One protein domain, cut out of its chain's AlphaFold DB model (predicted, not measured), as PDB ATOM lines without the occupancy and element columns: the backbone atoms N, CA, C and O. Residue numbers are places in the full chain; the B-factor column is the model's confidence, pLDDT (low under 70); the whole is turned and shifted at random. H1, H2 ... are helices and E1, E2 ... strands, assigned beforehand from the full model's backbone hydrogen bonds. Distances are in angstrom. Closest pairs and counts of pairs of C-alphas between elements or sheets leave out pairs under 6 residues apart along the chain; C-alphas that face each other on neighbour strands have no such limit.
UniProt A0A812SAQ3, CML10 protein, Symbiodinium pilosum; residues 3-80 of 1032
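AT A GLANCE: This is residues 3 to 80 of the 1032 residues of the protein "CML10 protein" of Symbiodinium pilosum (UniProt A0A812SAQ3). One long helix, H5, runs through one half of an elongated domain, with the short helix H2 packed beside it; near the middle lie a small two-stranded sheet, E1 and E2, and the short helix H1, which meets the beginning of H5. The other end is made largely of loops, with the short helices H3 and H4 set far from each other. The printed part has 78 residues, with five named helices and two named strands in the order E1, H1, E2, H2, H3, H4, H5; the sheet is antiparallel and the class is mostly helix. It is only just compact, close to loose, with a radius of gyration of the C-alphas of 13.3 A, and spans 42 by 25 by 19 A.

IN THESE COORDINATES: E1, residues 3 to 5, begins with C-alpha 3 at (233.240, 193.020, 133.940) and is 7.2 A long. E2, residues 22 to 25, is 10.2 A long. H1 is residues 6 to 9, 5.6 A, and H2 is residues 30 to 35, 8.5 A. H3, residues 44 to 47, is 5.6 A long, and H4, residues 55 to 58, is 5.0 A. H5, residues 64 to 79, is 22.7 A long, from C-alpha 64 at (234.618, 202.290, 148.966) to C-alpha 79 at (249.253, 185.004, 150.776).

HOW THE PARTS SIT: E1 and E2 are antiparallel neighbours, with 145 degrees between their directions. C-alphas 3 and 24 face each other at 4.4 A. Two backbone pairs are within hydrogen-bond range: N 4 and O 23 at 3.0 A, and N 23 and O 4 at 2.8 A. The link from E1 to H1 is tight, with no residue between them. H1 touches H5, which meets it with residues 64 to 66 alone; the closest C-alphas are those of Tyr 9 and Gly 65, 4.8 A apart. H2 touches H5 at a shallow tilt of 26 degrees, and they run opposite ways; the closest C-alphas are those of Leu 32 and Gly 73, 4.3 A apart. H5 is apart from both E1 and E2. H3 and H4 are apart from each other and from H5. In H2 and H5 every O i to N i+4 pair is within hydrogen-bond range; H1, H3 and H4 are too short for such a pair.

THE WHOLE: The two C-alphas farthest apart are those of Gly 53 and Thr 80, at 43.5 A. The printed part has no cut. The link from H1 to E2 is long, with 12 residues, 10 to 21. The mean pLDDT of the printed part is 80.8; residue 54, residues 58 to 60 and residues 77 to 80 are under 70.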
ATOM      1  N   THR A   3     234.075 191.809 133.985       87.75
ATOM      2  CA  THR A   3     233.240 193.020 133.940       87.75
ATOM      3  C   THR A   3     232.214 193.026 135.068       87.75
ATOM      4  O   THR A   3     231.527 192.025 135.288       87.75
ATOM      5  N   CYS A   4     232.098 194.170 135.740       90.00
ATOM      6  CA  CYS A   4     231.317 194.378 136.958       90.00
ATOM      7  C   CYS A   4     230.498 195.673 136.869       90.00
ATOM      8  O   CYS A   4     230.860 196.572 136.110       90.00
ATOM      9  N   ASP A   5     229.432 195.809 137.655       89.25
ATOM     10  CA  ASP A   5     228.643 197.051 137.720       89.25
ATOM     11  C   ASP A   5     229.011 197.842 138.981       89.25
ATOM     12  O   ASP A   5     228.985 197.280 140.070       89.25
ATOM     13  N   ALA A   6     229.331 199.137 138.873       84.50
ATOM     14  CA  ALA A   6     229.781 199.930 140.024       84.50
ATOM     15  C   ALA A   6     228.743 199.998 141.165       84.50
ATOM     16  O   ALA A   6     229.115 199.867 142.329       84.50
ATOM     17  N   GLY A   7     227.446 200.118 140.850       83.25
ATOM     18  CA  GLY A   7     226.370 200.101 141.848       83.25
ATOM     19  C   GLY A   7     226.282 198.798 142.660       83.25
ATOM     20  O   GLY A   7     225.831 198.835 143.800       83.25
ATOM     21  N   ALA A   8     226.812 197.669 142.163       85.88
ATOM     22  CA  ALA A   8     226.913 196.416 142.931       85.88
ATOM     23  C   ALA A   8     227.947 196.470 144.082       85.88
ATOM     24  O   ALA A   8     228.098 195.498 144.823       85.88
ATOM     25  N   TYR A   9     228.658 197.594 144.216       87.69
ATOM     26  CA  TYR A   9     229.649 197.883 145.252       87.69
ATOM     27  C   TYR A   9     229.370 199.232 145.954       87.69
ATOM     28  O   TYR A   9     230.296 199.849 146.479       87.69
ATOM     29  N   GLY A  10     228.122 199.722 145.924       84.19
ATOM     30  CA  GLY A  10     227.730 200.972 146.592       84.19
ATOM     31  C   GLY A  10     228.160 202.251 145.860       84.19
ATOM     32  O   GLY A  10     228.612 203.201 146.489       84.19
ATOM     33  N   ALA A  11     228.080 202.278 144.524       83.31
ATOM     34  CA  ALA A  11     228.238 203.521 143.766       83.31
ATOM     35  C   ALA A  11     226.898 204.265 143.639       83.31
ATOM     36  O   ALA A  11     225.964 203.756 143.012       83.31
ATOM     37  N   GLU A  12     226.846 205.481 144.180       85.75
ATOM     38  CA  GLU A  12     225.656 206.337 144.258       85.75
ATOM     39  C   GLU A  12     225.906 207.731 143.646       85.75
ATOM     40  O   GLU A  12     227.054 208.152 143.462       85.75
ATOM     41  N   THR A  13     224.832 208.452 143.313       79.00
ATOM     42  CA  THR A  13     224.863 209.873 142.919       79.00
ATOM     43  C   THR A  13     225.008 210.791 144.138       79.00
ATOM     44  O   THR A  13     224.828 210.380 145.284       79.00
ATOM     45  N   SER A  14     225.213 212.091 143.907       76.62
ATOM     46  CA  SER A  14     225.103 213.144 144.933       76.62
ATOM     47  C   SER A  14     223.769 213.217 145.702       76.62
ATOM     48  O   SER A  14     223.677 214.010 146.639       76.62
ATOM     49  N   LYS A  15     222.762 212.408 145.343       76.81
ATOM     50  CA  LYS A  15     221.471 212.281 146.037       76.81
ATOM     51  C   LYS A  15     221.266 210.937 146.760       76.81
ATOM     52  O   LYS A  15     220.208 210.752 147.350       76.81
ATOM     53  N   GLY A  16     222.224 210.007 146.694       76.88
ATOM     54  CA  GLY A  16     222.059 208.639 147.213       76.88
ATOM     55  C   GLY A  16     221.290 207.693 146.277       76.88
ATOM     56  O   GLY A  16     220.761 206.676 146.717       76.88
ATOM     57  N   GLU A  17     221.176 208.020 144.984       81.19
ATOM     58  CA  GLU A  17     220.523 207.150 143.992       81.19
ATOM     59  C   GLU A  17     221.564 206.178 143.393       81.19
ATOM     60  O   GLU A  17     222.658 206.625 143.035       81.19
ATOM     61  N   PRO A  18     221.280 204.868 143.245       81.44
ATOM     62  CA  PRO A  18     222.270 203.892 142.784       81.44
ATOM     63  C   PRO A  18     222.614 204.040 141.292       81.44
ATOM     64  O   PRO A  18     221.779 204.411 140.462       81.44
ATOM     65  N   VAL A  19     223.866 203.726 140.934       84.62
ATOM     66  CA  VAL A  19     224.450 204.066 139.624       84.62
ATOM     67  C   VAL A  19     224.859 202.838 138.797       84.62
ATOM     68  O   VAL A  19     225.776 202.086 139.148       84.62
ATOM     69  N   VAL A  20     224.276 202.698 137.600       81.25
ATOM     70  CA  VAL A  20     224.709 201.704 136.599       81.25
ATOM     71  C   VAL A  20     225.881 202.251 135.784       81.25
ATOM     72  O   VAL A  20     225.717 202.934 134.775       81.25
ATOM     73  N   LYS A  21     227.098 201.905 136.217       85.00
ATOM     74  CA  LYS A  21     228.341 202.135 135.465       85.00
ATOM     75  C   LYS A  21     229.133 200.831 135.333       85.00
ATOM     76  O   LYS A  21     229.757 200.421 136.316       85.00
ATOM     77  N   PRO A  22     229.141 200.163 134.167       86.38
ATOM     78  CA  PRO A  22     229.946 198.964 133.983       86.38
ATOM     79  C   PRO A  22     231.441 199.320 133.969       86.38
ATOM     80  O   PRO A  22     231.870 200.214 133.237       86.38
ATOM     81  N   ARG A  23     232.252 198.603 134.753       84.62
ATOM     82  CA  ARG A  23     233.723 198.639 134.693       84.62
ATOM     83  C   ARG A  23     234.259 197.309 134.157       84.62
ATOM     84  O   ARG A  23     233.608 196.268 134.244       84.62
ATOM     85  N   ARG A  24     235.446 197.361 133.554       88.69
ATOM     86  CA  ARG A  24     236.105 196.245 132.863       88.69
ATOM     87  C   ARG A  24     237.528 196.118 133.392       88.69
ATOM     88  O   ARG A  24     238.296 197.067 133.291       88.69
ATOM     89  N   TRP A  25     237.859 194.948 133.925       84.44
ATOM     90  CA  TRP A  25     239.120 194.664 134.600       84.44
ATOM     91  C   TRP A  25     239.922 193.599 133.848       84.44
ATOM     92  O   TRP A  25     239.388 192.577 133.405       84.44
ATOM     93  N   ILE A  26     241.227 193.826 133.735       84.56
ATOM     94  CA  ILE A  26     242.201 192.841 133.262       84.56
ATOM     95  C   ILE A  26     243.044 192.465 134.482       84.56
ATOM     96  O   ILE A  26     243.570 193.338 135.163       84.56
ATOM     97  N   THR A  27     243.094 191.172 134.786       79.25
ATOM     98  CA  THR A  27     243.769 190.587 135.950       79.25
ATOM     99  C   THR A  27     244.285 189.205 135.566       79.25
ATOM    100  O   THR A  27     243.661 188.527 134.744       79.25
ATOM    101  N   ASN A  28     245.415 188.831 136.159       78.38
ATOM    102  CA  ASN A  28     246.064 187.521 136.113       78.38
ATOM    103  C   ASN A  28     245.853 186.710 137.411       78.38
ATOM    104  O   ASN A  28     246.454 185.655 137.566       78.38
ATOM    105  N   SER A  29     245.056 187.224 138.354       79.56
ATOM    106  CA  SER A  29     244.691 186.554 139.602       79.56
ATOM    107  C   SER A  29     243.196 186.252 139.620       79.56
ATOM    108  O   SER A  29     242.382 187.172 139.469       79.56
ATOM    109  N   ASP A  30     242.861 184.985 139.856       81.19
ATOM    110  CA  ASP A  30     241.482 184.497 139.929       81.19
ATOM    111  C   ASP A  30     240.769 185.002 141.191       81.19
ATOM    112  O   ASP A  30     239.661 185.515 141.098       81.19
ATOM    113  N   PHE A  31     241.450 185.054 142.343       81.56
ATOM    114  CA  PHE A  31     240.911 185.687 143.560       81.56
ATOM    115  C   PHE A  31     240.517 187.156 143.337       81.56
ATOM    116  O   PHE A  31     239.495 187.617 143.848       81.56
ATOM    117  N   LEU A  32     241.292 187.911 142.548       83.56
ATOM    118  CA  LEU A  32     240.914 189.275 142.169       83.56
ATOM    119  C   LEU A  32     239.781 189.285 141.125       83.56
ATOM    120  O   LEU A  32     238.955 190.193 141.129       83.56
ATOM    121  N   ALA A  33     239.726 188.292 140.234       86.81
ATOM    122  CA  ALA A  33     238.662 188.145 139.244       86.81
ATOM    123  C   ALA A  33     237.296 187.875 139.903       86.81
ATOM    124  O   ALA A  33     236.315 188.537 139.559       86.81
ATOM    125  N   ASP A  34     237.256 186.973 140.884       87.06
ATOM    126  CA  ASP A  34     236.054 186.580 141.621       87.06
ATOM    127  C   ASP A  34     235.525 187.723 142.492       87.06
ATOM    128  O   ASP A  34     234.346 188.077 142.409       87.06
ATOM    129  N   ASN A  35     236.398 188.376 143.270       87.38
ATOM    130  CA  ASN A  35     236.011 189.537 144.080       87.38
ATOM    131  C   ASN A  35     235.519 190.719 143.219       87.38
ATOM    132  O   ASN A  35     234.654 191.475 143.664       87.38
ATOM    133  N   LEU A  36     236.003 190.845 141.975       90.56
ATOM    134  CA  LEU A  36     235.574 191.856 141.001       90.56
ATOM    135  C   LEU A  36     234.509 191.354 140.005       90.56
ATOM    136  O   LEU A  36     234.310 191.975 138.961       90.56
ATOM    137  N   SER A  37     233.796 190.263 140.304       89.75
ATOM    138  CA  SER A  37     232.776 189.685 139.409       89.75
ATOM    139  C   SER A  37     231.363 190.267 139.566       89.75
ATOM    140  O   SER A  37     230.540 190.119 138.659       89.75
ATOM    141  N   ARG A  38     231.058 190.940 140.689       89.12
ATOM    142  CA  ARG A  38     229.682 191.324 141.068       89.12
ATOM    143  C   ARG A  38     229.007 192.244 140.043       89.12
ATOM    144  O   ARG A  38     229.606 193.185 139.514       89.12
ATOM    145  N   ARG A  39     227.719 191.988 139.805       88.06
ATOM    146  CA  ARG A  39     226.827 192.734 138.904       88.06
ATOM    147  C   ARG A  39     225.467 192.924 139.561       88.06
ATOM    148  O   ARG A  39     225.096 192.143 140.431       88.06
ATOM    149  N   MET A  40     224.732 193.940 139.124       83.69
ATOM    150  CA  MET A  40     223.378 194.210 139.622       83.69
ATOM    151  C   MET A  40     222.353 193.347 138.874       83.69
ATOM    152  O   MET A  40     222.528 193.074 137.680       83.69
ATOM    153  N   THR A  41     221.278 192.935 139.549       86.38
ATOM    154  CA  THR A  41     220.172 192.187 138.923       86.38
ATOM    155  C   THR A  41     219.404 193.059 137.923       86.38
ATOM    156  O   THR A  41     219.516 194.286 137.928       86.38
ATOM    157  N   ALA A  42     218.607 192.439 137.046       83.00
ATOM    158  CA  ALA A  42     217.790 193.178 136.079       83.00
ATOM    159  C   ALA A  42     216.805 194.148 136.763       83.00
ATOM    160  O   ALA A  42     216.621 195.262 136.285       83.00
ATOM    161  N   GLU A  43     216.243 193.747 137.905       79.19
ATOM    162  CA  GLU A  43     215.349 194.555 138.745       79.19
ATOM    163  C   GLU A  43     216.095 195.731 139.385       79.19
ATOM    164  O   GLU A  43     215.682 196.876 139.236       79.19
ATOM    165  N   GLN A  44     217.252 195.487 140.014       78.56
ATOM    166  CA  GLN A  44     218.078 196.548 140.608       78.56
ATOM    167  C   GLN A  44     218.444 197.637 139.588       78.56
ATOM    168  O   GLN A  44     218.468 198.818 139.928       78.56
ATOM    169  N   LYS A  45     218.673 197.262 138.322       80.69
ATOM    170  CA  LYS A  45     218.984 198.206 137.236       80.69
ATOM    171  C   LYS A  45     217.808 199.100 136.825       80.69
ATOM    172  O   LYS A  45     218.063 200.132 136.215       80.69
ATOM    173  N   GLN A  46     216.564 198.760 137.172       79.75
ATOM    174  CA  GLN A  46     215.390 199.616 136.932       79.75
ATOM    175  C   GLN A  46     215.314 200.796 137.914       79.75
ATOM    176  O   GLN A  46     214.758 201.834 137.575       79.75
ATOM    177  N   TYR A  47     215.910 200.659 139.103       77.56
ATOM    178  CA  TYR A  47     215.962 201.702 140.139       77.56
ATOM    179  C   TYR A  47     217.205 202.607 140.043       77.56
ATOM    180  O   TYR A  47     217.448 203.415 140.936       77.56
ATOM    181  N   CYS A  48     218.017 202.456 138.993       80.19
ATOM    182  CA  CYS A  48     219.288 203.162 138.847       80.19
ATOM    183  C   CYS A  48     219.201 204.343 137.875       80.19
ATOM    184  O   CYS A  48     218.553 204.257 136.833       80.19
ATOM    185  N   VAL A  49     219.925 205.420 138.182       79.25
ATOM    186  CA  VAL A  49     219.893 206.675 137.412       79.25
ATOM    187  C   VAL A  49     221.081 206.765 136.441       79.25
ATOM    188  O   VAL A  49     222.182 206.283 136.728       79.25
ATOM    189  N   THR A  50     220.866 207.371 135.268       74.31
ATOM    190  CA  THR A  50     221.922 207.664 134.286       74.31
ATOM    191  C   THR A  50     222.831 208.797 134.763       74.31
ATOM    192  O   THR A  50     222.387 209.797 135.319       74.31
ATOM    193  N   ILE A  51     224.141 208.643 134.551       77.19
ATOM    194  CA  ILE A  51     225.129 209.635 134.990       77.19
ATOM    195  C   ILE A  51     225.175 210.781 133.983       77.19
ATOM    196  O   ILE A  51     225.623 210.589 132.852       77.19
ATOM    197  N   GLU A  52     224.774 211.974 134.411       77.62
ATOM    198  CA  GLU A  52     224.712 213.158 133.556       77.62
ATOM    199  C   GLU A  52     225.350 214.384 134.233       77.62
ATOM    200  O   GLU A  52     225.380 214.517 135.460       77.62
ATOM    201  N   GLY A  53     225.901 215.293 133.422       77.56
ATOM    202  CA  GLY A  53     226.495 216.548 133.892       77.56
ATOM    203  C   GLY A  53     227.603 216.352 134.937       77.56
ATOM    204  O   GLY A  53     228.542 215.581 134.726       77.56
ATOM    205  N   ASN A  54     227.491 217.055 136.068       68.44
ATOM    206  CA  ASN A  54     228.509 217.105 137.127       68.44
ATOM    207  C   ASN A  54     228.785 215.743 137.797       68.44
ATOM    208  O   ASN A  54     229.890 215.519 138.293       68.44
ATOM    209  N   GLU A  55     227.832 214.805 137.778       71.19
ATOM    210  CA  GLU A  55     228.043 213.458 138.329       71.19
ATOM    211  C   GLU A  55     229.032 212.632 137.482       71.19
ATOM    212  O   GLU A  55     229.626 211.668 137.970       71.19
ATOM    213  N   THR A  56     229.286 213.033 136.229       72.69
ATOM    214  CA  THR A  56     230.246 212.363 135.335       72.69
ATOM    215  C   THR A  56     231.654 212.350 135.929       72.69
ATOM    216  O   THR A  56     232.301 211.303 135.925       72.69
ATOM    217  N   GLU A  57     232.103 213.473 136.501       72.69
ATOM    218  CA  GLU A  57     233.424 213.596 137.130       72.69
ATOM    219  C   GLU A  57     233.492 212.801 138.443       72.69
ATOM    220  O   GLU A  57     234.392 211.976 138.615       72.69
ATOM    221  N   ARG A  58     232.484 212.947 139.320       67.12
ATOM    222  CA  ARG A  58     232.375 212.178 140.576       67.12
ATOM    223  C   ARG A  58     232.409 210.670 140.336       67.12
ATOM    224  O   ARG A  58     233.175 209.959 140.980       67.12
ATOM    225  N   SER A  59     231.668 210.187 139.339       64.31
ATOM    226  CA  SER A  59     231.635 208.768 138.961       64.31
ATOM    227  C   SER A  59     232.964 208.225 138.403       64.31
ATOM    228  O   SER A  59     233.061 207.029 138.096       64.31
ATOM    229  N   GLY A  60     233.977 209.072 138.187       69.06
ATOM    230  CA  GLY A  60     235.339 208.647 137.858       69.06
ATOM    231  C   GLY A  60     235.998 207.888 139.012       69.06
ATOM    232  O   GLY A  60     236.591 206.827 138.784       69.06
ATOM    233  N   ALA A  61     235.815 208.380 140.244       78.75
ATOM    234  CA  ALA A  61     236.319 207.756 141.465       78.75
ATOM    235  C   ALA A  61     235.801 206.317 141.640       78.75
ATOM    236  O   ALA A  61     234.776 205.933 141.069       78.75
ATOM    237  N   TYR A  62     236.518 205.505 142.414       84.94
ATOM    238  CA  TYR A  62     236.011 204.221 142.902       84.94
ATOM    239  C   TYR A  62     235.203 204.460 144.186       84.94
ATOM    240  O   TYR A  62     235.586 205.308 144.986       84.94
ATOM    241  N   CYS A  63     234.097 203.737 144.366       84.25
ATOM    242  CA  CYS A  63     233.354 203.695 145.626       84.25
ATOM    243  C   CYS A  63     234.036 202.741 146.618       84.25
ATOM    244  O   CYS A  63     234.714 201.800 146.197       84.25
ATOM    245  N   ASP A  64     233.841 202.963 147.916       86.44
ATOM    246  CA  ASP A  64     234.618 202.290 148.966       86.44
ATOM    247  C   ASP A  64     234.464 200.762 148.923       86.44
ATOM    248  O   ASP A  64     235.461 200.047 148.891       86.44
ATOM    249  N   GLY A  65     233.244 200.246 148.731       87.06
ATOM    250  CA  GLY A  65     233.005 198.803 148.578       87.06
ATOM    251  C   GLY A  65     233.692 198.162 147.357       87.06
ATOM    252  O   GLY A  65     233.906 196.949 147.335       87.06
ATOM    253  N   LEU A  66     234.064 198.952 146.339       88.62
ATOM    254  CA  LEU A  66     234.857 198.488 145.194       88.62
ATOM    255  C   LEU A  66     236.360 198.569 145.490       88.62
ATOM    256  O   LEU A  66     237.113 197.724 145.013       88.62
ATOM    257  N   VAL A  67     236.799 199.536 146.302       88.81
ATOM    258  CA  VAL A  67     238.169 199.583 146.834       88.81
ATOM    259  C   VAL A  67     238.413 198.382 147.752       88.81
ATOM    260  O   VAL A  67     239.398 197.672 147.562       88.81
ATOM    261  N   ASP A  68     237.480 198.069 148.650       88.06
ATOM    262  CA  ASP A  68     237.548 196.896 149.528       88.06
ATOM    263  C   ASP A  68     237.577 195.579 148.744       88.06
ATOM    264  O   ASP A  68     238.343 194.676 149.082       88.06
ATOM    265  N   ALA A  69     236.802 195.455 147.661       88.00
ATOM    266  CA  ALA A  69     236.849 194.275 146.793       88.00
ATOM    267  C   ALA A  69     238.233 194.086 146.135       88.00
ATOM    268  O   ALA A  69     238.733 192.961 146.055       88.00
ATOM    269  N   ILE A  70     238.883 195.181 145.716       89.00
ATOM    270  CA  ILE A  70     240.261 195.154 145.198       89.00
ATOM    271  C   ILE A  70     241.238 194.757 146.312       89.00
ATOM    272  O   ILE A  70     242.058 193.862 146.111       89.00
ATOM    273  N   LEU A  71     241.155 195.386 147.489       87.00
ATOM    274  CA  LEU A  71     242.075 195.141 148.606       87.00
ATOM    275  C   LEU A  71     241.997 193.695 149.116       87.00
ATOM    276  O   LEU A  71     243.037 193.059 149.290       87.00
ATOM    277  N   ASN A  72     240.790 193.147 149.279       83.94
ATOM    278  CA  ASN A  72     240.588 191.759 149.703       83.94
ATOM    279  C   ASN A  72     241.106 190.752 148.662       83.94
ATOM    280  O   ASN A  72     241.799 189.798 149.024       83.94
ATOM    281  N   GLY A  73     240.855 190.985 147.368       83.44
ATOM    282  CA  GLY A  73     241.397 190.132 146.306       83.44
ATOM    283  C   GLY A  73     242.929 190.201 146.204       83.44
ATOM    284  O   GLY A  73     243.576 189.168 146.043       83.44
ATOM    285  N   VAL A  74     243.536 191.384 146.385       82.69
ATOM    286  CA  VAL A  74     245.004 191.546 146.459       82.69
ATOM    287  C   VAL A  74     245.589 190.857 147.697       82.69
ATOM    288  O   VAL A  74     246.668 190.276 147.608       82.69
ATOM    289  N   TYR A  75     244.898 190.892 148.839       78.06
ATOM    290  CA  TYR A  75     245.316 190.188 150.054       78.06
ATOM    291  C   TYR A  75     245.347 188.668 149.823       78.06
ATOM    292  O   TYR A  75     246.387 188.034 150.003       78.06
ATOM    293  N   GLN A  76     244.251 188.090 149.323       72.81
ATOM    294  CA  GLN A  76     244.153 186.656 149.013       72.81
ATOM    295  C   GLN A  76     245.194 186.210 147.968       72.81
ATOM    296  O   GLN A  76     245.837 185.171 148.134       72.81
ATOM    297  N   ALA A  77     245.432 187.030 146.939       68.94
ATOM    298  CA  ALA A  77     246.442 186.788 145.909       68.94
ATOM    299  C   ALA A  77     247.904 186.926 146.389       68.94
ATOM    300  O   ALA A  77     248.810 186.450 145.708       68.94
ATOM    301  N   ARG A  78     248.161 187.587 147.528       61.06
ATOM    302  CA  ARG A  78     249.513 187.752 148.099       61.06
ATOM    303  C   ARG A  78     249.927 186.635 149.051       61.06
ATOM    304  O   ARG A  78     251.119 186.369 149.161       61.06
ATOM    305  N   PHE A  79     248.974 186.009 149.739       53.66
ATOM    306  CA  PHE A  79     249.253 185.004 150.776       53.66
ATOM    307  C   PHE A  79     248.999 183.556 150.331       53.66
ATOM    308  O   PHE A  79     249.192 182.623 151.110       53.66
ATOM    309  N   THR A  80     248.623 183.337 149.071       50.88
ATOM    310  CA  THR A  80     248.542 181.999 148.477       50.88
ATOM    311  C   THR A  80     249.929 181.513 148.045       50.88
ATOM    312  O   THR A  80     250.593 182.135 147.215       50.88
TER     313      THR A  80